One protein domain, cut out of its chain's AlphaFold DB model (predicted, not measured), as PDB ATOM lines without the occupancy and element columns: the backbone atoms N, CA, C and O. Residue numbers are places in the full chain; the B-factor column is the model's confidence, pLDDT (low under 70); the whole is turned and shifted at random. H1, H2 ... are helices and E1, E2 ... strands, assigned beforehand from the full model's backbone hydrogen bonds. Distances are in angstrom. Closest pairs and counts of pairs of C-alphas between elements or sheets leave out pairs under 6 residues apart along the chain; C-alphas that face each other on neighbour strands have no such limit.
ATOM      1  N   VAL A  59      28.676  25.234 248.640       97.44
ATOM      2  CA  VAL A  59      28.913  24.137 249.577       97.44
ATOM      3  C   VAL A  59      30.382  24.133 249.970       97.44
ATOM      4  O   VAL A  59      31.252  24.093 249.104       97.44
ATOM      5  N   ALA A  60      30.666  24.173 251.268       97.19
ATOM      6  CA  ALA A  60      31.977  23.823 251.799       97.19
ATOM      7  C   ALA A  60      31.956  22.356 252.217       97.19
ATOM      8  O   ALA A  60      30.960  21.909 252.778       97.19
ATOM      9  N   TYR A  61      33.031  21.620 251.974       96.19
ATOM     10  CA  TYR A  61      33.147  20.221 252.364       96.19
ATOM     11  C   TYR A  61      34.585  19.838 252.682       96.19
ATOM     12  O   TYR A  61      35.528  20.440 252.171       96.19
ATOM     13  N   PHE A  62      34.761  18.828 253.524       95.12
ATOM     14  CA  PHE A  62      36.061  18.233 253.791       95.12
ATOM     15  C   PHE A  62      36.320  17.073 252.825       95.12
ATOM     16  O   PHE A  62      35.580  16.093 252.800       95.12
ATOM     17  N   ALA A  63      37.363  17.211 252.009       94.69
ATOM     18  CA  ALA A  63      37.836  16.187 251.091       94.69
ATOM     19  C   ALA A  63      38.773  15.225 251.835       94.69
ATOM     20  O   ALA A  63      39.945  15.540 252.060       94.69
ATOM     21  N   ASP A  64      38.265  14.057 252.216       87.06
ATOM     22  CA  ASP A  64      38.928  13.146 253.157       87.06
ATOM     23  C   ASP A  64      40.296  12.659 252.657       87.06
ATOM     24  O   ASP A  64      41.272  12.646 253.410       87.06
ATOM     25  N   GLN A  65      40.390  12.320 251.367       89.00
ATOM     26  CA  GLN A  65      41.622  11.802 250.757       89.00
ATOM     27  C   GLN A  65      42.769  12.819 250.785       89.00
ATOM     28  O   GLN A  65      43.921  12.455 251.007       89.00
ATOM     29  N   THR A  66      42.456  14.099 250.574       92.94
ATOM     30  CA  THR A  66      43.458  15.179 250.554       92.94
ATOM     31  C   THR A  66      43.588  15.885 251.900       92.94
ATOM     32  O   THR A  66      44.515  16.667 252.095       92.94
ATOM     33  N   ARG A  67      42.676  15.608 252.843       93.25
ATOM     34  CA  ARG A  67      42.519  16.317 254.119       93.25
ATOM     35  C   ARG A  67      42.371  17.831 253.951       93.25
ATOM     36  O   ARG A  67      42.820  18.605 254.801       93.25
ATOM     37  N   CYS A  68      41.720  18.259 252.876       96.06
ATOM     38  CA  CYS A  68      41.498  19.670 252.602       96.06
ATOM     39  C   CYS A  68      40.015  20.023 252.639       96.06
ATOM     40  O   CYS A  68      39.170  19.331 252.088       96.06
ATOM     41  N   VAL A  69      39.703  21.152 253.255       96.88
ATOM     42  CA  VAL A  69      38.430  21.838 253.102       96.88
ATOM     43  C   VAL A  69      38.405  22.509 251.734       96.88
ATOM     44  O   VAL A  69      39.285  23.306 251.378       96.88
ATOM     45  N   ARG A  70      37.376  22.178 250.963       97.38
ATOM     46  CA  ARG A  70      37.098  22.730 249.644       97.38
ATOM     47  C   ARG A  70      35.748  23.420 249.654       97.38
ATOM     48  O   ARG A  70      34.893  23.157 250.494       97.38
ATOM     49  N   VAL A  71      35.579  24.326 248.712       97.31
ATOM     50  CA  VAL A  71      34.349  25.061 248.470       97.31
ATOM     51  C   VAL A  71      33.978  24.837 247.013       97.31
ATOM     52  O   VAL A  71      34.845  24.909 246.146       97.31
ATOM     53  N   VAL A  72      32.712  24.552 246.737       97.00
ATOM     54  CA  VAL A  72      32.185  24.313 245.391       97.00
ATOM     55  C   VAL A  72      30.853  25.034 245.226       97.00
ATOM     56  O   VAL A  72      30.065  25.128 246.170       97.00
ATOM     57  N   ALA A  73      30.587  25.581 244.042       96.94
ATOM     58  CA  ALA A  73      29.257  26.101 243.741       96.94
ATOM     59  C   ALA A  73      28.230  24.958 243.763       96.94
ATOM     60  O   ALA A  73      28.518  23.873 243.260       96.94
ATOM     61  N   ALA A  74      27.015  25.197 244.263       97.25
ATOM     62  CA  ALA A  74      25.951  24.184 244.240       97.25
ATOM     63  C   ALA A  74      25.621  23.706 242.809       97.25
ATOM     64  O   ALA A  74      25.206  22.572 242.612       97.25
ATOM     65  N   ALA A  75      25.885  24.546 241.806       96.44
ATOM     66  CA  ALA A  75      25.792  24.210 240.390       96.44
ATOM     67  C   ALA A  75      26.820  23.169 239.905       96.44
ATOM     68  O   ALA A  75      26.705  22.712 238.776       96.44
ATOM     69  N   GLY A  76      27.829  22.810 240.709       95.94
ATOM     70  CA  GLY A  76      28.869  21.828 240.381       95.94
ATOM     71  C   GLY A  76      30.257  22.409 240.129       95.94
ATOM     72  O   GLY A  76      31.257  21.744 240.395       95.94
ATOM     73  N   ARG A  77      30.347  23.655 239.647       93.12
ATOM     74  CA  ARG A  77      31.610  24.373 239.398       93.12
ATOM     75  C   ARG A  77      31.443  25.889 239.586       93.12
ATOM     76  O   ARG A  77      30.346  26.395 239.353       93.12
ATOM     77  N   PRO A  78      32.514  26.624 239.940       93.94
ATOM     78  CA  PRO A  78      33.883  26.142 240.171       93.94
ATOM     79  C   PRO A  78      34.075  25.509 241.561       93.94
ATOM     80  O   PRO A  78      33.202  25.604 242.424       93.94
ATOM     81  N   VAL A  79      35.234  24.866 241.754       94.94
ATOM     82  CA  VAL A  79      35.707  24.305 243.030       94.94
ATOM     83  C   VAL A  79      37.038  24.952 243.424       94.94
ATOM     84  O   VAL A  79      37.897  25.180 242.574       94.94
ATOM     85  N   LYS A  80      37.221  25.245 244.712       94.88
ATOM     86  CA  LYS A  80      38.420  25.876 245.275       94.88
ATOM     87  C   LYS A  80      38.813  25.186 246.576       94.88
ATOM     88  O   LYS A  80      37.971  24.967 247.440       94.88
ATOM     89  N   THR A  81      40.095  24.885 246.748       96.62
ATOM     90  CA  THR A  81      40.639  24.485 248.053       96.62
ATOM     91  C   THR A  81      40.868  25.730 248.905       96.62
ATOM     92  O   THR A  81      41.469  26.688 248.422       96.62
ATOM     93  N   VAL A  82      40.378  25.739 250.148       96.69
ATOM     94  CA  VAL A  82      40.452  26.922 251.032       96.69
ATOM     95  C   VAL A  82      41.305  26.705 252.272       96.69
ATOM     96  O   VAL A  82      41.874  27.660 252.786       96.69
ATOM     97  N   TYR A  83      41.418  25.468 252.755       96.81
ATOM     98  CA  TYR A  83      42.238  25.159 253.921       96.81
ATOM     99  C   TYR A  83      42.600  23.678 253.942       96.81
ATOM    100  O   TYR A  83      41.720  22.848 253.759       96.81
ATOM    101  N   CYS A  84      43.858  23.324 254.194       96.19
ATOM    102  CA  CYS A  84      44.257  21.930 254.390       96.19
ATOM    103  C   CYS A  84      44.614  21.696 255.851       96.19
ATOM    104  O   CYS A  84      45.400  22.443 256.436       96.19
ATOM    105  N   LEU A  85      44.008  20.667 256.442       93.06
ATOM    106  CA  LEU A  85      44.254  20.324 257.832       93.06
ATOM    107  C   LEU A  85      45.687  19.801 257.965       93.06
ATOM    108  O   LEU A  85      46.133  19.018 257.118       93.06
ATOM    109  N   PRO A  86      46.397  20.161 259.046       88.25
ATOM    110  CA  PRO A  86      47.694  19.574 259.318       88.25
ATOM    111  C   PRO A  86      47.567  18.053 259.473       88.25
ATOM    112  O   PRO A  86      46.488  17.493 259.728       88.25
ATOM    113  N   LYS A  87      48.700  17.362 259.315       85.06
ATOM    114  CA  LYS A  87      48.786  15.949 259.687       85.06
ATOM    115  C   LYS A  87      48.462  15.815 261.175       85.06
ATOM    116  O   LYS A  87      48.804  16.685 261.969       85.06
ATOM    117  N   MET A  88      47.781  14.729 261.527       82.00
ATOM    118  CA  MET A  88      47.443  14.453 262.919       82.00
ATOM    119  C   MET A  88      48.728  14.259 263.726       82.00
ATOM    120  O   MET A  88      49.573  13.447 263.352       82.00
ATOM    121  N   ASP A  89      48.841  14.980 264.835       84.50
ATOM    122  CA  ASP A  89      49.884  14.757 265.829       84.50
ATOM    123  C   ASP A  89      49.506  13.520 266.655       84.50
ATOM    124  O   ASP A  89      48.631  13.568 267.523       84.50
ATOM    125  N   VAL A  90      50.104  12.378 266.310       83.25
ATOM    126  CA  VAL A  90      49.781  11.080 266.917       83.25
ATOM    127  C   VAL A  90      50.128  11.043 268.413       83.25
ATOM    128  O   VAL A  90      49.249  10.658 269.188       83.25
ATOM    129  N   PRO A  91      51.327  11.468 268.866       85.50
ATOM    130  CA  PRO A  91      51.624  11.572 270.296       85.50
ATOM    131  C   PRO A  91      50.602  12.413 271.065       85.50
ATOM    132  O   PRO A  91      50.110  11.994 272.116       85.50
ATOM    133  N   LYS A  92      50.223  13.574 270.517       84.00
ATOM    134  CA  LYS A  92      49.210  14.433 271.133       84.00
ATOM    135  C   LYS A  92      47.838  13.765 271.171       84.00
ATOM    136  O   LYS A  92      47.161  13.843 272.191       84.00
ATOM    137  N   ALA A  93      47.450  13.055 270.111       82.06
ATOM    138  CA  ALA A  93      46.179  12.338 270.047       82.06
ATOM    139  C   ALA A  93      46.061  11.225 271.103       82.06
ATOM    140  O   ALA A  93      44.970  10.987 271.622       82.06
ATOM    141  N   VAL A  94      47.170  10.564 271.451       82.31
ATOM    142  CA  VAL A  94      47.203   9.554 272.523       82.31
ATOM    143  C   VAL A  94      46.978  10.195 273.894       82.31
ATOM    144  O   VAL A  94      46.254   9.640 274.717       82.31
ATOM    145  N   LYS A  95      47.573  11.366 274.139       84.06
ATOM    146  CA  LYS A  95      47.509  12.051 275.437       84.06
ATOM    147  C   LYS A  95      46.217  12.843 275.643       84.06
ATOM    148  O   LYS A  95      45.670  12.858 276.739       84.06
ATOM    149  N   GLU A  96      45.755  13.531 274.604       86.19
ATOM    150  CA  GLU A  96      44.705  14.557 274.686       86.19
ATOM    151  C   GLU A  96      43.407  14.145 273.970       86.19
ATOM    152  O   GLU A  96      42.428  14.890 273.984       86.19
ATOM    153  N   GLY A  97      43.385  12.963 273.350       88.31
ATOM    154  CA  GLY A  97      42.266  12.463 272.555       88.31
ATOM    155  C   GLY A  97      42.433  12.709 271.055       88.31
ATOM    156  O   GLY A  97      43.108  13.639 270.606       88.31
ATOM    157  N   LYS A  98      41.788  11.857 270.254       89.19
ATOM    158  CA  LYS A  98      41.859  11.900 268.790       89.19
ATOM    159  C   LYS A  98      41.080  13.096 268.258       89.19
ATOM    160  O   LYS A  98      39.922  13.287 268.624       89.19
ATOM    161  N   GLU A  99      41.675  13.851 267.341       89.50
ATOM    162  CA  GLU A  99      40.943  14.907 266.644       89.50
ATOM    163  C   GLU A  99      39.846  14.316 265.745       89.50
ATOM    164  O   GLU A  99      40.103  13.429 264.922       89.50
ATOM    165  N   ILE A 100      38.626  14.825 265.902       87.88
ATOM    166  CA  ILE A 100      37.458  14.488 265.091       87.88
ATOM    167  C   ILE A 100      36.847  15.753 264.476       87.88
ATOM    168  O   ILE A 100      36.945  16.845 265.035       87.88
ATOM    169  N   GLY A 101      36.209  15.591 263.317       86.81
ATOM    170  CA  GLY A 101      35.688  16.684 262.496       86.81
ATOM    171  C   GLY A 101      36.268  16.642 261.073       86.81
ATOM    172  O   GLY A 101      36.560  15.538 260.600       86.81
ATOM    173  N   PRO A 102      36.431  17.802 260.402       91.75
ATOM    174  CA  PRO A 102      36.018  19.130 260.865       91.75
ATOM    175  C   PRO A 102      34.500  19.317 260.783       91.75
ATOM    176  O   PRO A 102      33.876  18.906 259.807       91.75
ATOM    177  N   GLN A 103      33.916  20.001 261.769       93.00
ATOM    178  CA  GLN A 103      32.623  20.648 261.565       93.00
ATOM    179  C   GLN A 103      32.852  21.937 260.773       93.00
ATOM    180  O   GLN A 103      33.685  22.771 261.151       93.00
ATOM    181  N   LEU A 104      32.095  22.102 259.692       94.69
ATOM    182  CA  LEU A 104      32.125  23.291 258.850       94.69
ATOM    183  C   LEU A 104      30.875  24.132 259.107       94.69
ATOM    184  O   LEU A 104      29.773  23.599 259.190       94.69
ATOM    185  N   VAL A 105      31.037  25.450 259.231       94.94
ATOM    186  CA  VAL A 105      29.915  26.382 259.412       94.94
ATOM    187  C   VAL A 105      30.180  27.666 258.643       94.94
ATOM    188  O   VAL A 105      31.200  28.317 258.858       94.94
ATOM    189  N   TRP A 106      29.248  28.068 257.781       95.19
ATOM    190  CA  TRP A 106      29.288  29.392 257.165       95.19
ATOM    191  C   TRP A 106      28.894  30.464 258.178       95.19
ATOM    192  O   TRP A 106      27.862  30.354 258.840       95.19
ATOM    193  N   LEU A 107      29.719  31.500 258.288       95.06
ATOM    194  CA  LEU A 107      29.393  32.706 259.034       95.06
ATOM    195  C   LEU A 107      28.558  33.656 258.156       95.06
ATOM    196  O   LEU A 107      28.657  33.595 256.925       95.06
ATOM    197  N   PRO A 108      27.749  34.554 258.754       92.00
ATOM    198  CA  PRO A 108      26.914  35.494 257.999       92.00
ATOM    199  C   PRO A 108      27.689  36.399 257.029       92.00
ATOM    200  O   PRO A 108      27.151  36.804 256.003       92.00
ATOM    201  N   ASP A 109      28.959  36.688 257.324       92.44
ATOM    202  CA  ASP A 109      29.851  37.502 256.487       92.44
ATOM    203  C   ASP A 109      30.452  36.740 255.284       92.44
ATOM    204  O   ASP A 109      31.177  37.313 254.466       92.44
ATOM    205  N   GLY A 110      30.134  35.450 255.143       93.00
ATOM    206  CA  GLY A 110      30.629  34.589 254.074       93.00
ATOM    207  C   GLY A 110      31.992  33.956 254.350       93.00
ATOM    208  O   GLY A 110      32.518  33.279 253.466       93.00
ATOM    209  N   ARG A 111      32.569  34.128 255.546       97.06
ATOM    210  CA  ARG A 111      33.736  33.351 255.987       97.06
ATOM    211  C   ARG A 111      33.312  31.964 256.464       97.06
ATOM    212  O   ARG A 111      32.160  31.726 256.831       97.06
ATOM    213  N   LEU A 112      34.255  31.030 256.453       97.62
ATOM    214  CA  LEU A 112      34.029  29.646 256.845       97.62
ATOM    215  C   LEU A 112      34.695  29.359 258.186       97.62
ATOM    216  O   LEU A 112      35.909  29.466 258.324       97.62
ATOM    217  N   ARG A 113      33.911  28.933 259.169       97.12
ATOM    218  CA  ARG A 113      34.413  28.438 260.448       97.12
ATOM    219  C   ARG A 113      34.678  26.938 260.350       97.12
ATOM    220  O   ARG A 113      33.783  26.170 259.998       97.12
ATOM    221  N   VAL A 114      35.902  26.536 260.677       96.50
ATOM    222  CA  VAL A 114      36.387  25.150 260.668       96.50
ATOM    223  C   VAL A 114      36.703  24.761 262.106       96.50
ATOM    224  O   VAL A 114      37.576  25.370 262.722       96.50
ATOM    225  N   THR A 115      35.993  23.773 262.648       95.38
ATOM    226  CA  THR A 115      36.148  23.348 264.050       95.38
ATOM    227  C   THR A 115      36.555  21.888 264.127       95.38
ATOM    228  O   THR A 115      35.866  21.029 263.576       95.38
ATOM    229  N   MET A 116      37.638  21.606 264.847       93.69
ATOM    230  CA  MET A 116      38.001  20.259 265.275       93.69
ATOM    231  C   MET A 116      37.687  20.086 266.754       93.69
ATOM    232  O   MET A 116      37.947  20.972 267.568       93.69
ATOM    233  N   PHE A 117      37.188  18.908 267.097       92.25
ATOM    234  CA  PHE A 117      36.969  18.479 268.473       92.25
ATOM    235  C   PHE A 117      37.961  17.380 268.832       92.25
ATOM    236  O   PHE A 117      38.558  16.766 267.946       92.25
ATOM    237  N   ARG A 118      38.115  17.091 270.123       91.62
ATOM    238  CA  ARG A 118      38.865  15.923 270.589       91.62
ATOM    239  C   ARG A 118      37.944  14.901 271.202       91.62
ATOM    240  O   ARG A 118      37.124  15.224 272.053       91.62
ATOM    241  N   MET A 119      38.122  13.661 270.776       89.88
ATOM    242  CA  MET A 119      37.406  12.519 271.302       89.88
ATOM    243  C   MET A 119      38.331  11.696 272.189       89.88
ATOM    244  O   MET A 119      39.361  11.192 271.730       89.88
ATOM    245  N   THR A 120      37.953  11.541 273.453       89.38
ATOM    246  CA  THR A 120      38.621  10.641 274.394       89.38
ATOM    247  C   THR A 120      37.838   9.334 274.517       89.38
ATOM    248  O   THR A 120      36.608   9.353 274.390       89.38
ATOM    249  N   PRO A 121      38.507   8.198 274.785       87.25
ATOM    250  CA  PRO A 121      37.827   6.933 275.037       87.25
ATOM    251  C   PRO A 121      36.757   7.057 276.136       87.25
ATOM    252  O   PRO A 121      36.882   7.912 277.019       87.25
ATOM    253  N   PRO A 122      35.705   6.222 276.099       87.75
ATOM    254  CA  PRO A 122      34.698   6.223 277.147       87.75
ATOM    255  C   PRO A 122      35.320   5.811 278.493       87.75
ATOM    256  O   PRO A 122      36.170   4.920 278.524       87.75
ATOM    257  N   PRO A 123      34.887   6.409 279.617       86.81
ATOM    258  CA  PRO A 123      35.468   6.130 280.934       86.81
ATOM    259  C   PRO A 123      35.179   4.706 281.434       86.81
ATOM    260  O   PRO A 123      35.867   4.209 282.319       86.81
ATOM    261  N   LYS A 124      34.147   4.049 280.888       90.56
ATOM    262  CA  LYS A 124      33.779   2.660 281.180       90.56
ATOM    263  C   LYS A 124      33.093   2.012 279.969       90.56
ATOM    264  O   LYS A 124      32.522   2.741 279.150       90.56
ATOM    265  N   PRO A 125      33.093   0.670 279.856       89.75
ATOM    266  CA  PRO A 125      32.357  -0.031 278.806       89.75
ATOM    267  C   PRO A 125      30.878   0.384 278.769       89.75
ATOM    268  O   PRO A 125      30.232   0.492 279.811       89.75
ATOM    269  N   GLY A 126      30.353   0.646 277.571       84.88
ATOM    270  CA  GLY A 126      28.964   1.073 277.358       84.88
ATOM    271  C   GLY A 126      28.681   2.567 277.578       84.88
ATOM    272  O   GLY A 126      27.571   3.008 277.298       84.88
ATOM    273  N   ALA A 127      29.650   3.364 278.044       87.69
ATOM    274  CA  ALA A 127      29.509   4.821 278.092       87.69
ATOM    275  C   ALA A 127      29.824   5.468 276.732       87.69
ATOM    276  O   ALA A 127      30.555   4.909 275.913       87.69
ATOM    277  N   ALA A 128      29.299   6.675 276.508       83.94
ATOM    278  CA  ALA A 128      29.671   7.480 275.352       83.94
ATOM    279  C   ALA A 128      31.132   7.973 275.475       83.94
ATOM    280  O   ALA A 128      31.589   8.253 276.590       83.94
ATOM    281  N   PRO A 129      31.871   8.101 274.357       86.69
ATOM    282  CA  PRO A 129      33.158   8.789 274.336       86.69
ATOM    283  C   PRO A 129      33.039  10.230 274.851       86.69
ATOM    284  O   PRO A 129      32.019  10.890 274.648       86.69
ATOM    285  N   GLY A 130      34.098  10.728 275.490       88.12
ATOM    286  CA  GLY A 130      34.172  12.133 275.889       88.12
ATOM    287  C   GLY A 130      34.460  13.019 274.679       88.12
ATOM    288  O   GLY A 130      35.309  12.668 273.858       88.12
ATOM    289  N   LEU A 131      33.775  14.158 274.576       88.69
ATOM    290  CA  LEU A 131      34.012  15.162 273.542       88.69
ATOM    291  C   LEU A 131      34.485  16.465 274.183       88.69
ATOM    292  O   LEU A 131      33.839  16.979 275.092       88.69
ATOM    293  N   HIS A 132      35.599  16.992 273.685       91.00
ATOM    294  CA  HIS A 132      36.263  18.176 274.224       91.00
ATOM    295  C   HIS A 132      36.565  19.186 273.113       91.00
ATOM    296  O   HIS A 132      36.696  18.790 271.945       91.00
ATOM    297  N   PRO A 133      36.734  20.478 273.451       93.38
ATOM    298  CA  PRO A 133      37.273  21.462 272.520       93.38
ATOM    299  C   PRO A 133      38.612  20.992 271.930       93.38
ATOM    300  O   PRO A 133      39.488  20.507 272.649       93.38
ATOM    301  N   GLY A 134      38.770  21.113 270.611       93.62
ATOM    302  CA  GLY A 134      40.044  20.890 269.929       93.62
ATOM    303  C   GLY A 134      40.665  22.220 269.532       93.62
ATOM    304  O   GLY A 134      41.397  22.832 270.302       93.62
ATOM    305  N   TRP A 135      40.366  22.665 268.318       95.31
ATOM    306  CA  TRP A 135      40.762  23.974 267.814       95.31
ATOM    307  C   TRP A 135      39.713  24.493 266.838       95.31
ATOM    308  O   TRP A 135      38.936  23.724 266.266       95.31
ATOM    309  N   GLN A 136      39.703  25.803 266.623       97.06
ATOM    310  CA  GLN A 136      38.819  26.426 265.651       97.06
ATOM    311  C   GLN A 136      39.561  27.501 264.860       97.06
ATOM    312  O   GLN A 136      40.411  28.212 265.391       97.06
ATOM    313  N   LYS A 137      39.240  27.589 263.571       98.19
ATOM    314  CA  LYS A 137      39.770  28.592 262.649       98.19
ATOM    315  C   LYS A 137      38.632  29.255 261.887       98.19
ATOM    316  O   LYS A 137      37.639  28.601 261.563       98.19
ATOM    317  N   ILE A 138      38.803  30.529 261.561       98.38
ATOM    318  CA  ILE A 138      37.952  31.261 260.622       98.38
ATOM    319  C   ILE A 138      38.753  31.470 259.340       98.38
ATOM    320  O   ILE A 138      39.841  32.037 259.354       98.38
ATOM    321  N   VAL A 139      38.218  30.981 258.229       98.06
ATOM    322  CA  VAL A 139      38.836  31.033 256.907       98.06
ATOM    323  C   VAL A 139      38.059  32.021 256.052       98.06
ATOM    324  O   VAL A 139      36.882  31.811 255.750       98.06
ATOM    325  N   ASP A 140      38.716  33.088 255.618       96.31
ATOM    326  CA  ASP A 140      38.206  33.902 254.527       96.31
ATOM    327  C   ASP A 140      38.411  33.144 253.215       96.31
ATOM    328  O   ASP A 140      39.507  33.032 252.674       96.31
ATOM    329  N   VAL A 141      37.321  32.601 252.692       94.12
ATOM    330  CA  VAL A 141      37.319  31.783 251.477       94.12
ATOM    331  C   VAL A 141      37.640  32.582 250.210       94.12
ATOM    332  O   VAL A 141      38.039  31.991 249.199       94.12
ATOM    333  N   ARG A 142      37.490  33.913 250.237       90.81
ATOM    334  CA  ARG A 142      37.816  34.791 249.109       90.81
ATOM    335  C   ARG A 142      39.317  35.039 249.070       90.81
ATOM    336  O   ARG A 142      39.944  34.727 248.058       90.81
ATOM    337  N   THR A 143      39.884  35.506 250.180       92.00
ATOM    338  CA  THR A 143      41.297  35.921 250.263       92.00
ATOM    339  C   THR A 143      42.256  34.785 250.618       92.00
ATOM    340  O   THR A 143      43.437  34.863 250.307       92.00
ATOM    341  N   GLY A 144      41.764  33.715 251.246       92.00
ATOM    342  CA  GLY A 144      42.588  32.649 251.816       92.00
ATOM    343  C   GLY A 144      43.187  32.996 253.183       92.00
ATOM    344  O   GLY A 144      43.941  32.189 253.724       92.00
ATOM    345  N   LYS A 145      42.868  34.165 253.760       96.81
ATOM    346  CA  LYS A 145      43.323  34.540 255.104       96.81
ATOM    347  C   LYS A 145      42.707  33.607 256.148       96.81
ATOM    348  O   LYS A 145      41.518  33.291 256.089       96.81
ATOM    349  N   ILE A 146      43.517  33.190 257.114       97.94
ATOM    350  CA  ILE A 146      43.115  32.292 258.198       97.94
ATOM    351  C   ILE A 146      43.340  33.006 259.525       97.94
ATOM    352  O   ILE A 146      44.403  33.579 259.753       97.94
ATOM    353  N   GLU A 147      42.338  32.948 260.390       98.06
ATOM    354  CA  GLU A 147      42.361  33.499 261.740       98.06
ATOM    355  C   GLU A 147      42.174  32.361 262.745       98.06
ATOM    356  O   GLU A 147      41.265  31.536 262.607       98.06
ATOM    357  N   ASP A 148      43.056  32.300 263.738       97.75
ATOM    358  CA  ASP A 148      42.935  31.380 264.864       97.75
ATOM    359  C   ASP A 148      41.904  31.895 265.865       97.75
ATOM    360  O   ASP A 148      41.901  33.073 266.220       97.75
ATOM    361  N   VAL A 149      41.036  31.000 266.335       97.88
ATOM    362  CA  VAL A 149      40.114  31.298 267.432       97.88
ATOM    363  C   VAL A 149      40.813  30.960 268.753       97.88
ATOM    364  O   VAL A 149      41.359  29.856 268.871       97.88
ATOM    365  N   PRO A 150      40.816  31.869 269.749       97.69
ATOM    366  CA  PRO A 150      41.398  31.594 271.057       97.69
ATOM    367  C   PRO A 150      40.829  30.319 271.679       97.69
ATOM    368  O   PRO A 150      39.637  30.045 271.577       97.69
ATOM    369  N   ALA A 151      41.670  29.546 272.372       94.88
ATOM    370  CA  ALA A 151      41.272  28.252 272.935       94.88
ATOM    371  C   ALA A 151      40.063  28.343 273.888       94.88
ATOM    372  O   ALA A 151      39.262  27.415 273.937       94.88
ATOM    373  N   ALA A 152      39.918  29.463 274.606       96.25
ATOM    374  CA  ALA A 152      38.792  29.724 275.505       96.25
ATOM    375  C   ALA A 152      37.446  29.896 274.772       96.25
ATOM    376  O   ALA A 152      36.401  29.636 275.360       96.25
ATOM    377  N   ASP A 153      37.480  30.275 273.491       97.00
ATOM    378  CA  ASP A 153      36.294  30.525 272.665       97.00
ATOM    379  C   ASP A 153      35.926  29.316 271.785       97.00
ATOM    380  O   ASP A 153      34.916  29.329 271.073       97.00
ATOM    381  N   VAL A 154      36.733  28.247 271.809       96.31
ATOM    382  CA  VAL A 154      36.451  27.021 271.054       96.31
ATOM    383  C   VAL A 154      35.296  26.273 271.730       96.31
ATOM    384  O   VAL A 154      35.393  25.920 272.906       96.31
ATOM    385  N   PRO A 155      34.203  25.972 271.006       93.62
ATOM    386  CA  PRO A 155      33.051  25.312 271.600       93.62
ATOM    387  C   PRO A 155      33.387  23.882 272.033       93.62
ATOM    388  O   PRO A 155      34.148  23.167 271.379       93.62
ATOM    389  N   SER A 156      32.748  23.430 273.112       90.75
ATOM    390  CA  SER A 156      32.864  22.055 273.613       90.75
ATOM    391  C   SER A 156      31.961  21.056 272.887       90.75
ATOM    392  O   SER A 156      32.120  19.851 273.066       90.75
ATOM    393  N   GLN A 157      31.023  21.535 272.062       89.69
ATOM    394  CA  GLN A 157      30.068  20.699 271.337       89.69
ATOM    395  C   GLN A 157      29.864  21.167 269.888       89.69
ATOM    396  O   GLN A 157      30.012  22.361 269.601       89.69
ATOM    397  N   PRO A 158      29.481  20.262 268.966       89.69
ATOM    398  CA  PRO A 158      29.167  20.619 267.591       89.69
ATOM    399  C   PRO A 158      27.902  21.473 267.515       89.69
ATOM    400  O   PRO A 158      26.895  21.184 268.164       89.69
ATOM    401  N   ASN A 159      27.918  22.496 266.664       88.94
ATOM    402  CA  ASN A 159      26.728  23.286 266.381       88.94
ATOM    403  C   ASN A 159      25.724  22.474 265.545       88.94
ATOM    404  O   ASN A 159      25.954  22.239 264.365       88.94
ATOM    405  N   ARG A 160      24.599  22.067 266.138       81.50
ATOM    406  CA  ARG A 160      23.547  21.306 265.436       81.50
ATOM    407  C   ARG A 160      22.539  22.187 264.693       81.50
ATOM    408  O   ARG A 160      21.753  21.678 263.903       81.50
ATOM    409  N   GLN A 161      22.556  23.500 264.924       83.94
ATOM    410  CA  GLN A 161      21.595  24.438 264.328       83.94
ATOM    411  C   GLN A 161      21.868  24.708 262.841       83.94
ATOM    412  O   GLN A 161      21.050  25.317 262.160       83.94
ATOM    413  N   THR A 162      23.002  24.243 262.314       83.12
ATOM    414  CA  THR A 162      23.408  24.447 260.917       83.12
ATOM    415  C   THR A 162      22.770  23.466 259.939       83.12
ATOM    416  O   THR A 162      22.981  23.606 258.737       83.12
ATOM    417  N   HIS A 163      21.994  22.491 260.426       88.69
ATOM    418  CA  HIS A 163      21.388  21.422 259.622       88.69
ATOM    419  C   HIS A 163      19.856  21.492 259.695       88.69
ATOM    420  O   HIS A 163      19.222  20.690 260.385       88.69
ATOM    421  N   PRO A 164      19.227  22.483 259.040       92.12
ATOM    422  CA  PRO A 164      17.787  22.659 259.126       92.12
ATOM    423  C   PRO A 164      17.038  21.490 258.475       92.12
ATOM    424  O   PRO A 164      17.175  21.210 257.285       92.12
ATOM    425  N   MET A 165      16.190  20.844 259.272       93.25
ATOM    426  CA  MET A 165      15.334  19.725 258.858       93.25
ATOM    427  C   MET A 165      13.918  20.150 258.469       93.25
ATOM    428  O   MET A 165      13.176  19.377 257.866       93.25
ATOM    429  N   VAL A 166      13.530  21.372 258.830       95.31
ATOM    430  CA  VAL A 166      12.201  21.936 258.590       95.31
ATOM    431  C   VAL A 166      12.375  23.283 257.901       95.31
ATOM    432  O   VAL A 166      13.161  24.110 258.363       95.31
ATOM    433  N   SER A 167      11.673  23.490 256.789       95.12
ATOM    434  CA  SER A 167      11.661  24.757 256.061       95.12
ATOM    435  C   SER A 167      10.771  25.799 256.762       95.12
ATOM    436  O   SER A 167       9.892  25.431 257.547       95.12
ATOM    437  N   PRO A 168      10.898  27.098 256.437       95.50
ATOM    438  CA  PRO A 168       9.997  28.138 256.936       95.50
ATOM    439  C   PRO A 168       8.526  27.920 256.552       95.50
ATOM    440  O   PRO A 168       7.631  28.309 257.294       95.50
ATOM    441  N   SER A 169       8.264  27.257 255.418       93.50
ATOM    442  CA  SER A 169       6.911  26.856 255.007       93.50
ATOM    443  C   SER A 169       6.356  25.677 255.820       93.50
ATOM    444  O   SER A 169       5.182  25.339 255.682       93.50
ATOM    445  N   GLY A 170       7.169  25.066 256.687       95.56
ATOM    446  CA  GLY A 170       6.815  23.930 257.536       95.56
ATOM    447  C   GLY A 170       7.036  22.564 256.886       95.56
ATOM    448  O   GLY A 170       6.638  21.557 257.466       95.56
ATOM    449  N   GLN A 171       7.665  22.505 255.708       96.12
ATOM    450  CA  GLN A 171       8.000  21.239 255.055       96.12
ATOM    451  C   GLN A 171       9.166  20.570 255.784       96.12
ATOM    452  O   GLN A 171      10.207  21.185 256.021       96.12
ATOM    453  N   ARG A 172       9.005  19.297 256.135       96.69
ATOM    454  CA  ARG A 172       9.968  18.526 256.923       96.69
ATOM    455  C   ARG A 172      10.657  17.478 256.064       96.69
ATOM    456  O   ARG A 172       9.996  16.731 255.350       96.69
ATOM    457  N   ILE A 173      11.973  17.387 256.192       95.62
ATOM    458  CA  ILE A 173      12.753  16.276 255.653       95.62
ATOM    459  C   ILE A 173      12.847  15.196 256.727       95.62
ATOM    460  O   ILE A 173      13.056  15.484 257.907       95.62
ATOM    461  N   SER A 174      12.730  13.944 256.317       94.38
ATOM    462  CA  SER A 174      13.139  12.794 257.116       94.38
ATOM    463  C   SER A 174      13.885  11.809 256.230       94.38
ATOM    464  O   SER A 174      13.742  11.819 255.006       94.38
ATOM    465  N   TRP A 175      14.727  10.977 256.831       93.88
ATOM    466  CA  TRP A 175      15.450   9.963 256.087       93.88
ATOM    467  C   TRP A 175      15.652   8.707 256.918       93.88
ATOM    468  O   TRP A 175      15.648   8.746 258.148       93.88
ATOM    469  N   THR A 176      15.810   7.587 256.227       91.31
ATOM    470  CA  THR A 176      16.141   6.300 256.832       91.31
ATOM    471  C   THR A 176      17.354   5.700 256.143       91.31
ATOM    472  O   THR A 176      17.634   5.978 254.974       91.31
ATOM    473  N   SER A 177      18.099   4.892 256.885       88.06
ATOM    474  CA  SER A 177      19.174   4.048 256.372       88.06
ATOM    475  C   SER A 177      19.067   2.697 257.067       88.06
ATOM    476  O   SER A 177      19.297   2.611 258.268       88.06
ATOM    477  N   ASP A 178      18.639   1.677 256.329       84.81
ATOM    478  CA  ASP A 178      18.358   0.335 256.845       84.81
ATOM    479  C   ASP A 178      18.832  -0.719 255.841       84.81
ATOM    480  O   ASP A 178      18.408  -0.706 254.684       84.81
ATOM    481  N   ASN A 179      19.700  -1.637 256.268       83.75
ATOM    482  CA  ASN A 179      20.160  -2.772 255.456       83.75
ATOM    483  C   ASN A 179      20.678  -2.376 254.059       83.75
ATOM    484  O   ASN A 179      20.396  -3.020 253.049       83.75
ATOM    485  N   GLY A 180      21.428  -1.272 253.974       83.88
ATOM    486  CA  GLY A 180      21.937  -0.762 252.697       83.88
ATOM    487  C   GLY A 180      20.906   0.012 251.862       83.88
ATOM    488  O   GLY A 180      21.231   0.452 250.761       83.88
ATOM    489  N   ARG A 181      19.670   0.187 252.345       88.81
ATOM    490  CA  ARG A 181      18.622   1.004 251.715       88.81
ATOM    491  C   ARG A 181      18.567   2.362 252.351       88.81
ATOM    492  O   ARG A 181      18.558   2.471 253.572       88.81
ATOM    493  N   VAL A 182      18.406   3.380 251.522       91.50
ATOM    494  CA  VAL A 182      18.179   4.740 251.988       91.50
ATOM    495  C   VAL A 182      16.915   5.294 251.366       91.50
ATOM    496  O   VAL A 182      16.623   5.056 250.190       91.50
ATOM    497  N   LYS A 183      16.171   6.055 252.161       95.00
ATOM    498  CA  LYS A 183      15.047   6.850 251.678       95.00
ATOM    499  C   LYS A 183      15.152   8.253 252.237       95.00
ATOM    500  O   LYS A 183      15.437   8.408 253.418       95.00
ATOM    501  N   VAL A 184      14.890   9.248 251.400       96.56
ATOM    502  CA  VAL A 184      14.675  10.638 251.816       96.56
ATOM    503  C   VAL A 184      13.239  10.991 251.485       96.56
ATOM    504  O   VAL A 184      12.798  10.844 250.342       96.56
ATOM    505  N   MET A 185      12.518  11.447 252.497       97.31
ATOM    506  CA  MET A 185      11.116  11.821 252.434       97.31
ATOM    507  C   MET A 185      10.980  13.325 252.650       97.31
ATOM    508  O   MET A 185      11.702  13.917 253.452       97.31
ATOM    509  N   LEU A 186      10.016  13.921 251.957       97.25
ATOM    510  CA  LEU A 186       9.540  15.274 252.202       97.25
ATOM    511  C   LEU A 186       8.091  15.201 252.664       97.25
ATOM    512  O   LEU A 186       7.239  14.692 251.937       97.25
ATOM    513  N   THR A 187       7.824  15.714 253.855       96.81
ATOM    514  CA  THR A 187       6.485  15.838 254.429       96.81
ATOM    515  C   THR A 187       6.061  17.296 254.365       96.81
ATOM    516  O   THR A 187       6.725  18.157 254.946       96.81
ATOM    517  N   ASP A 188       4.962  17.589 253.675       93.31
ATOM    518  CA  ASP A 188       4.397  18.937 253.675       93.31
ATOM    519  C   ASP A 188       3.791  19.282 255.044       93.31
ATOM    520  O   ASP A 188       3.356  18.393 255.775       93.31
ATOM    521  N   ARG A 189       3.743  20.576 255.400       89.00
ATOM    522  CA  ARG A 189       3.392  21.069 256.754       89.00
ATOM    523  C   ARG A 189       2.167  20.392 257.377       89.00
ATOM    524  O   ARG A 189       2.203  20.060 258.555       89.00
ATOM    525  N   ASN A 190       1.122  20.191 256.575       85.44
ATOM    526  CA  ASN A 190      -0.128  19.519 256.949       85.44
ATOM    527  C   ASN A 190      -0.536  18.471 255.895       85.44
ATOM    528  O   ASN A 190      -1.718  18.179 255.734       85.44
ATOM    529  N   GLY A 191       0.417  18.009 255.089       83.38
ATOM    530  CA  GLY A 191       0.135  17.300 253.846       83.38
ATOM    531  C   GLY A 191       0.711  15.889 253.798       83.38
ATOM    532  O   GLY A 191       1.285  15.399 254.775       83.38
ATOM    533  N   PRO A 192       0.557  15.220 252.644       90.62
ATOM    534  CA  PRO A 192       1.142  13.909 252.433       90.62
ATOM    535  C   PRO A 192       2.671  13.981 252.468       90.62
ATOM    536  O   PRO A 192       3.297  15.022 252.254       90.62
ATOM    537  N   SER A 193       3.282  12.828 252.728       94.62
ATOM    538  CA  SER A 193       4.718  12.651 252.539       94.62
ATOM    539  C   SER A 193       4.987  12.066 251.161       94.62
ATOM    540  O   SER A 193       4.269  11.169 250.720       94.62
ATOM    541  N   ARG A 194       6.052  12.520 250.505       95.12
ATOM    542  CA  ARG A 194       6.521  11.954 249.235       95.12
ATOM    543  C   ARG A 194       8.001  11.611 249.282       95.12
ATOM    544  O   ARG A 194       8.784  12.252 249.981       95.12
ATOM    545  N   THR A 195       8.377  10.612 248.499       96.38
ATOM    546  CA  THR A 195       9.765  10.178 248.350       96.38
ATOM    547  C   THR A 195      10.516  11.138 247.434       96.38
ATOM    548  O   THR A 195      10.105  11.351 246.294       96.38
ATOM    549  N   LEU A 196      11.632  11.689 247.911       96.88
ATOM    550  CA  LEU A 196      12.575  12.456 247.090       96.88
ATOM    551  C   LEU A 196      13.718  11.590 246.558       96.88
ATOM    552  O   LEU A 196      14.198  11.798 245.448       96.88
ATOM    553  N   LEU A 197      14.142  10.611 247.356       96.00
ATOM    554  CA  LEU A 197      15.178   9.649 247.008       96.00
ATOM    555  C   LEU A 197      14.812   8.289 247.599       96.00
ATOM    556  O   LEU A 197      14.435   8.199 248.765       96.00
ATOM    557  N   SER A 198      14.970   7.234 246.808       94.38
ATOM    558  CA  SER A 198      14.973   5.850 247.271       94.38
ATOM    559  C   SER A 198      16.087   5.128 246.536       94.38
ATOM    560  O   SER A 198      16.070   5.067 245.309       94.38
ATOM    561  N   ALA A 199      17.064   4.610 247.271       91.25
ATOM    562  CA  ALA A 199      18.210   3.942 246.676       91.25
ATOM    563  C   ALA A 199      18.676   2.761 247.530       91.25
ATOM    564  O   ALA A 199      18.458   2.725 248.740       91.25
ATOM    565  N   GLN A 200      19.316   1.795 246.881       87.50
ATOM    566  CA  GLN A 200      19.843   0.578 247.489       87.50
ATOM    567  C   GLN A 200      21.314   0.460 247.112       87.50
ATOM    568  O   GLN A 200      21.669   0.555 245.938       87.50
ATOM    569  N   GLY A 201      22.157   0.253 248.115       79.94
ATOM    570  CA  GLY A 201      23.556  -0.071 247.919       79.94
ATOM    571  C   GLY A 201      23.801  -1.554 247.643       79.94
ATOM    572  O   GLY A 201      22.916  -2.387 247.837       79.94
ATOM    573  N   PRO A 202      25.033  -1.896 247.250       70.25
ATOM    574  CA  PRO A 202      25.410  -3.198 246.695       70.25
ATOM    575  C   PRO A 202      25.526  -4.338 247.721       70.25
ATOM    576  O   PRO A 202      25.914  -5.445 247.362       70.25
ATOM    577  N   GLY A 203      25.217  -4.086 248.990       64.12
ATOM    578  CA  GLY A 203      25.229  -5.093 250.041       64.12
ATOM    579  C   GLY A 203      24.542  -4.597 251.304       64.12
ATOM    580  O   GLY A 203      24.498  -3.387 251.565       64.12
ATOM    581  N   GLU A 204      24.037  -5.543 252.089       60.12
ATOM    582  CA  GLU A 204      23.494  -5.288 253.421       60.12
ATOM    583  C   GLU A 204      24.544  -4.518 254.243       60.12
ATOM    584  O   GLU A 204      25.721  -4.880 254.258       60.12
ATOM    585  N   TYR A 205      24.147  -3.395 254.848       61.06
ATOM    586  CA  TYR A 205      24.998  -2.521 255.679       61.06
ATOM    587  C   TYR A 205      26.134  -1.749 254.980       61.06
ATOM    588  O   TYR A 205      26.916  -1.086 255.654       61.06
ATOM    589  N   THR A 206      26.239  -1.774 253.647       72.50
ATOM    590  CA  THR A 206      27.356  -1.105 252.933       72.50
ATOM    591  C   THR A 206      27.046   0.301 252.418       72.50
ATOM    592  O   THR A 206      27.935   0.976 251.903       72.50
ATOM    593  N   TYR A 207      25.795   0.747 252.535       81.31
ATOM    594  CA  TYR A 207      25.335   2.031 252.016       81.31
ATOM    595  C   TYR A 207      24.361   2.687 252.988       81.31
ATOM    596  O   TYR A 207      23.449   2.043 253.506       81.31
ATOM    597  N   GLY A 208      24.556   3.975 253.233       86.12
ATOM    598  CA  GLY A 208      23.763   4.738 254.184       86.12
ATOM    599  C   GLY A 208      23.860   6.227 253.902       86.12
ATOM    600  O   GLY A 208      24.727   6.665 253.148       86.12
ATOM    601  N   LEU A 209      22.983   6.999 254.534       87.25
ATOM    602  CA  LEU A 209      23.062   8.453 254.567       87.25
ATOM    603  C   LEU A 209      23.543   8.906 255.944       87.25
ATOM    604  O   LEU A 209      23.013   8.481 256.969       87.25
ATOM    605  N   GLY A 210      24.536   9.787 255.941       84.75
ATOM    606  CA  GLY A 210      24.951  10.563 257.097       84.75
ATOM    607  C   GLY A 210      24.030  11.766 257.273       84.75
ATOM    608  O   GLY A 210      22.836  11.625 257.541       84.75
ATOM    609  N   ALA A 211      24.585  12.967 257.123       88.62
ATOM    610  CA  ALA A 211      23.814  14.194 257.263       88.62
ATOM    611  C   ALA A 211      22.925  14.448 256.033       88.62
ATOM    612  O   ALA A 211      23.380  14.340 254.894       88.62
ATOM    613  N   VAL A 212      21.670  14.824 256.283       92.69
ATOM    614  CA  VAL A 212      20.697  15.260 255.274       92.69
ATOM    615  C   VAL A 212      20.026  16.520 255.796       92.69
ATOM    616  O   VAL A 212      19.513  16.484 256.905       92.69
ATOM    617  N   PHE A 213      20.037  17.627 255.056       94.50
ATOM    618  CA  PHE A 213      19.372  18.863 255.491       94.50
ATOM    619  C   PHE A 213      19.137  19.847 254.343       94.50
ATOM    620  O   PHE A 213      19.739  19.754 253.268       94.50
ATOM    621  N   TRP A 214      18.227  20.793 254.571       96.69
ATOM    622  CA  TRP A 214      17.861  21.815 253.599       96.69
ATOM    623  C   TRP A 214      19.026  22.737 253.249       96.69
ATOM    624  O   TRP A 214      19.781  23.184 254.115       96.69
ATOM    625  N   ALA A 215      19.089  23.125 251.978       95.88
ATOM    626  CA  ALA A 215      19.809  24.323 251.594       95.88
ATOM    627  C   ALA A 215      19.110  25.584 252.129       95.88
ATOM    628  O   ALA A 215      17.880  25.611 252.209       95.88
ATOM    629  N   PRO A 216      19.849  26.677 252.399       94.00
ATOM    630  CA  PRO A 216      19.268  27.906 252.952       94.00
ATOM    631  C   PRO A 216      18.212  28.595 252.074       94.00
ATOM    632  O   PRO A 216      17.492  29.463 252.556       94.00
ATOM    633  N   ASN A 217      18.131  28.245 250.787       93.38
ATOM    634  CA  ASN A 217      17.113  28.754 249.865       93.38
ATOM    635  C   ASN A 217      15.842  27.885 249.816       93.38
ATOM    636  O   ASN A 217      14.897  28.242 249.115       93.38
ATOM    637  N   TRP A 218      15.826  26.750 250.523       95.19
ATOM    638  CA  TRP A 218      14.692  25.825 250.616       95.19
ATOM    639  C   TRP A 218      14.237  25.229 249.273       95.19
ATOM    640  O   TRP A 218      13.109  24.761 249.156       95.19
ATOM    641  N   GLN A 219      15.100  25.240 248.250       94.62
ATOM    642  CA  GLN A 219      14.799  24.697 246.911       94.62
ATOM    643  C   GLN A 219      15.416  23.315 246.666       94.62
ATOM    644  O   GLN A 219      15.042  22.601 245.735       94.62
ATOM    645  N   TRP A 220      16.397  22.932 247.477       97.00
ATOM    646  CA  TRP A 220      17.093  21.659 247.361       97.00
ATOM    647  C   TRP A 220      17.653  21.230 248.716       97.00
ATOM    648  O   TRP A 220      17.697  22.003 249.676       97.00
ATOM    649  N   ILE A 221      18.046  19.967 248.789       97.12
ATOM    650  CA  ILE A 221      18.529  19.287 249.987       97.12
ATOM    651  C   ILE A 221      19.923  18.754 249.691       97.12
ATOM    652  O   ILE A 221      20.164  18.252 248.591       97.12
ATOM    653  N   ALA A 222      20.827  18.846 250.661       96.38
ATOM    654  CA  ALA A 222      22.091  18.129 250.611       96.38
ATOM    655  C   ALA A 222      21.987  16.821 251.392       96.38
ATOM    656  O   ALA A 222      21.352  16.787 252.447       96.38
ATOM    657  N   ALA A 223      22.642  15.776 250.902       94.50
ATOM    658  CA  ALA A 223      22.806  14.517 251.619       94.50
ATOM    659  C   ALA A 223      24.248  14.012 251.489       94.50
ATOM    660  O   ALA A 223      24.889  14.266 250.472       94.50
ATOM    661  N   ASP A 224      24.742  13.293 252.493       91.44
ATOM    662  CA  ASP A 224      26.071  12.670 252.480       91.44
ATOM    663  C   ASP A 224      25.959  11.144 252.494       91.44
ATOM    664  O   ASP A 224      25.537  10.558 253.490       91.44
ATOM    665  N   ASP A 225      26.335  10.498 251.393       89.50
ATOM    666  CA  ASP A 225      26.411   9.034 251.272       89.50
ATOM    667  C   ASP A 225      27.860   8.517 251.188       89.50
ATOM    668  O   ASP A 225      28.111   7.408 250.717       89.50
ATOM    669  N   GLY A 226      28.828   9.342 251.600       87.81
ATOM    670  CA  GLY A 226      30.223   9.242 251.167       87.81
ATOM    671  C   GLY A 226      30.524  10.133 249.963       87.81
ATOM    672  O   GLY A 226      31.674  10.430 249.674       87.81
ATOM    673  N   ARG A 227      29.492  10.628 249.287       93.12
ATOM    674  CA  ARG A 227      29.526  11.732 248.333       93.12
ATOM    675  C   ARG A 227      28.574  12.797 248.848       93.12
ATOM    676  O   ARG A 227      27.612  12.483 249.542       93.12
ATOM    677  N   ILE A 228      28.773  14.045 248.442       95.88
ATOM    678  CA  ILE A 228      27.733  15.055 248.659       95.88
ATOM    679  C   ILE A 228      26.770  14.993 247.488       95.88
ATOM    680  O   ILE A 228      27.163  15.179 246.335       95.88
ATOM    681  N   LEU A 229      25.509  14.737 247.796       97.19
ATOM    682  CA  LEU A 229      24.399  14.718 246.861       97.19
ATOM    683  C   LEU A 229      23.611  16.023 246.968       97.19
ATOM    684  O   LEU A 229      23.414  16.538 248.066       97.19
ATOM    685  N   ILE A 230      23.103  16.510 245.838       98.12
ATOM    686  CA  ILE A 230      22.044  17.522 245.789       98.12
ATOM    687  C   ILE A 230      20.763  16.847 245.308       98.12
ATOM    688  O   ILE A 230      20.736  16.233 244.239       98.12
ATOM    689  N   ILE A 231      19.698  16.994 246.092       98.12
ATOM    690  CA  ILE A 231      18.361  16.476 245.810       98.12
ATOM    691  C   ILE A 231      17.426  17.671 245.622       98.12
ATOM    692  O   ILE A 231      17.155  18.424 246.558       98.12
ATOM    693  N   THR A 232      16.943  17.864 244.400       96.75
ATOM    694  CA  THR A 232      15.944  18.897 244.095       96.75
ATOM    695  C   THR A 232      14.545  18.406 244.436       96.75
ATOM    696  O   THR A 232      14.222  17.232 244.255       96.75
ATOM    697  N   ILE A 233      13.694  19.317 244.904       94.25
ATOM    698  CA  ILE A 233      12.335  18.992 245.355       94.25
ATOM    699  C   ILE A 233      11.287  19.130 244.240       94.25
ATOM    700  O   ILE A 233      10.101  19.261 244.527       94.25
ATOM    701  N   GLY A 234      11.685  19.117 242.969       89.75
ATOM    702  CA  GLY A 234      10.745  19.154 241.847       89.75
ATOM    703  C   GLY A 234       9.815  17.934 241.790       89.75
ATOM    704  O   GLY A 234       9.879  17.023 242.626       89.75
ATOM    705  N   HIS A 235       8.950  17.919 240.779       87.62
ATOM    706  CA  HIS A 235       8.151  16.756 240.395       87.62
ATOM    707  C   HIS A 235       8.439  16.435 238.919       87.62
ATOM    708  O   HIS A 235       7.937  17.151 238.055       87.62
ATOM    709  N   PRO A 236       9.248  15.403 238.617       92.06
ATOM    710  CA  PRO A 236       9.901  14.477 239.551       92.06
ATOM    711  C   PRO A 236      11.084  15.107 240.321       92.06
ATOM    712  O   PRO A 236      11.672  16.085 239.853       92.06
ATOM    713  N   PRO A 237      11.458  14.562 241.495       95.31
ATOM    714  CA  PRO A 237      12.687  14.951 242.181       95.31
ATOM    715  C   PRO A 237      13.913  14.443 241.412       95.31
ATOM    716  O   PRO A 237      13.896  13.355 240.838       95.31
ATOM    717  N   VAL A 238      15.001  15.217 241.431       96.75
ATOM    718  CA  VAL A 238      16.264  14.854 240.764       96.75
ATOM    719  C   VAL A 238      17.399  14.851 241.779       96.75
ATOM    720  O   VAL A 238      17.628  15.862 242.446       96.75
ATOM    721  N   THR A 239      18.122  13.729 241.855       97.62
ATOM    722  CA  THR A 239      19.323  13.550 242.687       97.62
ATOM    723  C   THR A 239      20.573  13.549 241.816       97.62
ATOM    724  O   THR A 239      20.617  12.857 240.798       97.62
ATOM    725  N   ARG A 240      21.592  14.316 242.211       98.00
ATOM    726  CA  ARG A 240      22.870  14.452 241.498       98.00
ATOM    727  C   ARG A 240      24.046  14.455 242.466       98.00
ATOM    728  O   ARG A 240      23.901  14.894 243.604       98.00
ATOM    729  N   VAL A 241      25.209  13.992 242.011       97.88
ATOM    730  CA  VAL A 241      26.455  14.037 242.789       97.88
ATOM    731  C   VAL A 241      27.107  15.404 242.618       97.88
ATOM    732  O   VAL A 241      27.448  15.791 241.504       97.88
ATOM    733  N   LEU A 242      27.317  16.120 243.720       98.12
ATOM    734  CA  LEU A 242      28.084  17.362 243.741       98.12
ATOM    735  C   LEU A 242      29.591  17.090 243.784       98.12
ATOM    736  O   LEU A 242      30.353  17.703 243.044       98.12
ATOM    737  N   THR A 243      30.022  16.172 244.650       96.06
ATOM    738  CA  THR A 243      31.427  15.765 244.779       96.06
ATOM    739  C   THR A 243      31.537  14.353 245.339       96.06
ATOM    740  O   THR A 243      30.738  13.957 246.187       96.06
ATOM    741  N   THR A 244      32.543  13.608 244.885       94.00
ATOM    742  CA  THR A 244      32.884  12.255 245.358       94.00
ATOM    743  C   THR A 244      34.019  12.241 246.377       94.00
ATOM    744  O   THR A 244      34.478  11.176 246.767       94.00
ATOM    745  N   GLU A 245      34.532  13.411 246.752       91.00
ATOM    746  CA  GLU A 245      35.712  13.533 247.616       91.00
ATOM    747  C   GLU A 245      35.371  13.568 249.108       91.00
ATOM    748  O   GLU A 245      36.276  13.527 249.945       91.00
ATOM    749  N   SER A 246      34.082  13.683 249.433       84.75
ATOM    750  CA  SER A 246      33.607  13.545 250.806       84.75
ATOM    751  C   SER A 246      33.882  12.130 251.315       84.75
ATOM    752  O   SER A 246      34.198  11.208 250.565       84.75
ATOM    753  N   SER A 247      33.736  11.943 252.612       72.88
ATOM    754  CA  SER A 247      33.423  10.633 253.153       72.88
ATOM    755  C   SER A 247      32.277  10.786 254.127       72.88
ATOM    756  O   SER A 247      32.059  11.865 254.688       72.88
ATOM    757  N   GLN A 248      31.574   9.683 254.351       67.88
ATOM    758  CA  GLN A 248      30.541   9.654 255.357       67.88
ATOM    759  C   GLN A 248      31.212   9.857 256.718       67.88
ATOM    760  O   GLN A 248      32.005   9.029 257.179       67.88
ATOM    761  N   GLY A 249      30.907  10.979 257.363       57.88
ATOM    762  CA  GLY A 249      31.306  11.196 258.744       57.88
ATOM    763  C   GLY A 249      30.638  10.150 259.634       57.88
ATOM    764  O   GLY A 249      29.417  10.130 259.762       57.88
ATOM    765  N   ALA A 250      31.425   9.283 260.266       46.31
ATOM    766  CA  ALA A 250      30.912   8.464 261.351       46.31
ATOM    767  C   ALA A 250      30.608   9.367 262.565       46.31
ATOM    768  O   ALA A 250      31.394  10.264 262.878       46.31
ATOM    769  N   PHE A 251      29.495   9.075 263.248       49.59
ATOM    770  CA  PHE A 251      29.187   9.367 264.661       49.59
ATOM    771  C   PHE A 251      28.114  10.406 265.033       49.59
ATOM    772  O   PHE A 251      27.584  10.268 266.129       49.59
ATOM    773  N   ASP A 252      27.699  11.363 264.201       53.84
ATOM    774  CA  ASP A 252      26.574  12.265 264.539       53.84
ATOM    775  C   ASP A 252      26.216  13.150 263.334       53.84
ATOM    776  O   ASP A 252      27.118  13.674 262.679       53.84
ATOM    777  N   ALA A 253      24.930  13.424 263.088       53.31
ATOM    778  CA  ALA A 253      24.523  14.484 262.159       53.31
ATOM    779  C   ALA A 253      25.081  15.859 262.582       53.31
ATOM    780  O   ALA A 253      25.297  16.726 261.741       53.31
ATOM    781  N   GLY A 254      25.370  16.059 263.874       59.62
ATOM    782  CA  GLY A 254      26.048  17.249 264.392       59.62
ATOM    783  C   GLY A 254      27.477  17.446 263.873       59.62
ATOM    784  O   GLY A 254      27.951  18.577 263.844       59.62
ATOM    785  N   LEU A 255      28.153  16.395 263.404       72.31
ATOM    786  CA  LEU A 255      29.518  16.457 262.866       72.31
ATOM    787  C   LEU A 255      29.550  16.402 261.335       72.31
ATOM    788  O   LEU A 255      30.529  15.920 260.761       72.31
ATOM    789  N   ALA A 256      28.498  16.891 260.666       83.31
ATOM    790  CA  ALA A 256      28.497  16.989 259.213       83.31
ATOM    791  C   ALA A 256      29.782  17.673 258.727       83.31
ATOM    792  O   ALA A 256      30.154  18.768 259.160       83.31
ATOM    793  N   ARG A 257      30.465  16.996 257.804       88.88
ATOM    794  CA  ARG A 257      31.736  17.439 257.221       88.88
ATOM    795  C   ARG A 257      31.538  18.380 256.037       88.88
ATOM    796  O   ARG A 257      32.464  18.614 255.261       88.88
ATOM    797  N   PHE A 258      30.329  18.916 255.894       94.25
ATOM    798  CA  PHE A 258      29.962  19.876 254.871       94.25
ATOM    799  C   PHE A 258      28.994  20.927 255.419       94.25
ATOM    800  O   PHE A 258      28.288  20.692 256.396       94.25
ATOM    801  N   ALA A 259      28.969  22.092 254.777       95.25
ATOM    802  CA  ALA A 259      28.136  23.227 255.149       95.25
ATOM    803  C   ALA A 259      27.606  23.949 253.914       95.25
ATOM    804  O   ALA A 259      28.304  24.079 252.904       95.25
ATOM    805  N   LEU A 260      26.391  24.483 254.017       95.62
ATOM    806  CA  LEU A 260      25.686  25.126 252.910       95.62
ATOM    807  C   LEU A 260      25.492  26.616 253.189       95.62
ATOM    808  O   LEU A 260      25.181  27.009 254.311       95.62
ATOM    809  N   THR A 261      25.625  27.443 252.159       95.12
ATOM    810  CA  THR A 261      25.218  28.852 252.192       95.12
ATOM    811  C   THR A 261      24.422  29.197 250.939       95.12
ATOM    812  O   THR A 261      24.702  28.686 249.853       95.12
ATOM    813  N   GLY A 262      23.426  30.075 251.082       93.31
ATOM    814  CA  GLY A 262      22.678  30.619 249.947       93.31
ATOM    815  C   GLY A 262      23.500  31.596 249.101       93.31
ATOM    816  O   GLY A 262      23.157  31.844 247.948       93.31
TER     817      GLY A 262
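Overview. This is residues 59 to 262 of the 270 residues of an uncharacterized protein of Actinobacteria bacterium (UniProt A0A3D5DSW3). Four small antiparallel sheets stand one behind another in a curved row, in the order E4 E5 E6 E7, then E3 E2 E1 E15, then E11 E12 E13 E14, then E8 E9 E10. A short helix, H1, packs at one end of E4 and E5, and the last strand, E15, comes back to complete the sheet begun by E1. The printed part has 204 residues with fifteen named strands and one named helix, which follows E3. The class is mostly strand, though under half of the residues are in named elements. The whole is compact, with a radius of gyration of the C-alphas of 17.6 A and spans of 51 by 46 by 32 A.

Along the chain. One sheet of four strands has E4, residues 98 to 106, 24.5 A from first to last C-alpha; E5, residues 112 to 120, 26.3 A; E6, residues 130 to 139, 27.2 A; and E7, residues 146 to 148, 6.7 A. H1 is residues 90 to 96. The next sheet has E1, 59 to 63, beginning at C-alpha 59 (28.913, 24.137, 249.577); E2, 68 to 73; E3, 79 to 84; and E15, 258 to 261, ending at C-alpha 261 (25.218, 28.852, 252.192). Then come E11, 212 to 214; E12, 220 to 224; E13, 228 to 232; and E14, 238 to 243. The remaining sheet has E8, 172 to 178; E9, 181 to 187; and E10, 193 to 200, which bends by 60 degrees at residue 196.

Arrangement. The sheets form a stack of sheets, face to face in turn. E4 and E5 are a hairpin, with N 103 and O 115 at 2.9 A. H1 is on their sheet at a height of 7.5 A, and every O i to N i+4 pair in it is within hydrogen-bond range. The C-alphas of Leu 104 in E4 and Ala 259 in E15, the closest of the two strands, are 5.4 A apart. E15 is antiparallel to E1, with N 60 and O 259 at 2.9 A. E12 and E15 are near each other. E12 and E13 are a hairpin, with N 223 and O 229 at 3.0 A. The closest C-alphas of E10 and E13, those of Leu 196 and Ile 231, are 7.2 A apart. E9 and E10 are a hairpin, with N 184 and O 197 at 2.9 A.

Size, cuts and confidence. The farthest C-alphas, of Pro 91 and Gly 191, are 54.4 A apart. The printed part has no cut. The links E7 to E8, E10 to E11 and E14 to E15 are long. Residues 203 to 205 and 248 to 254 have pLDDT under 70.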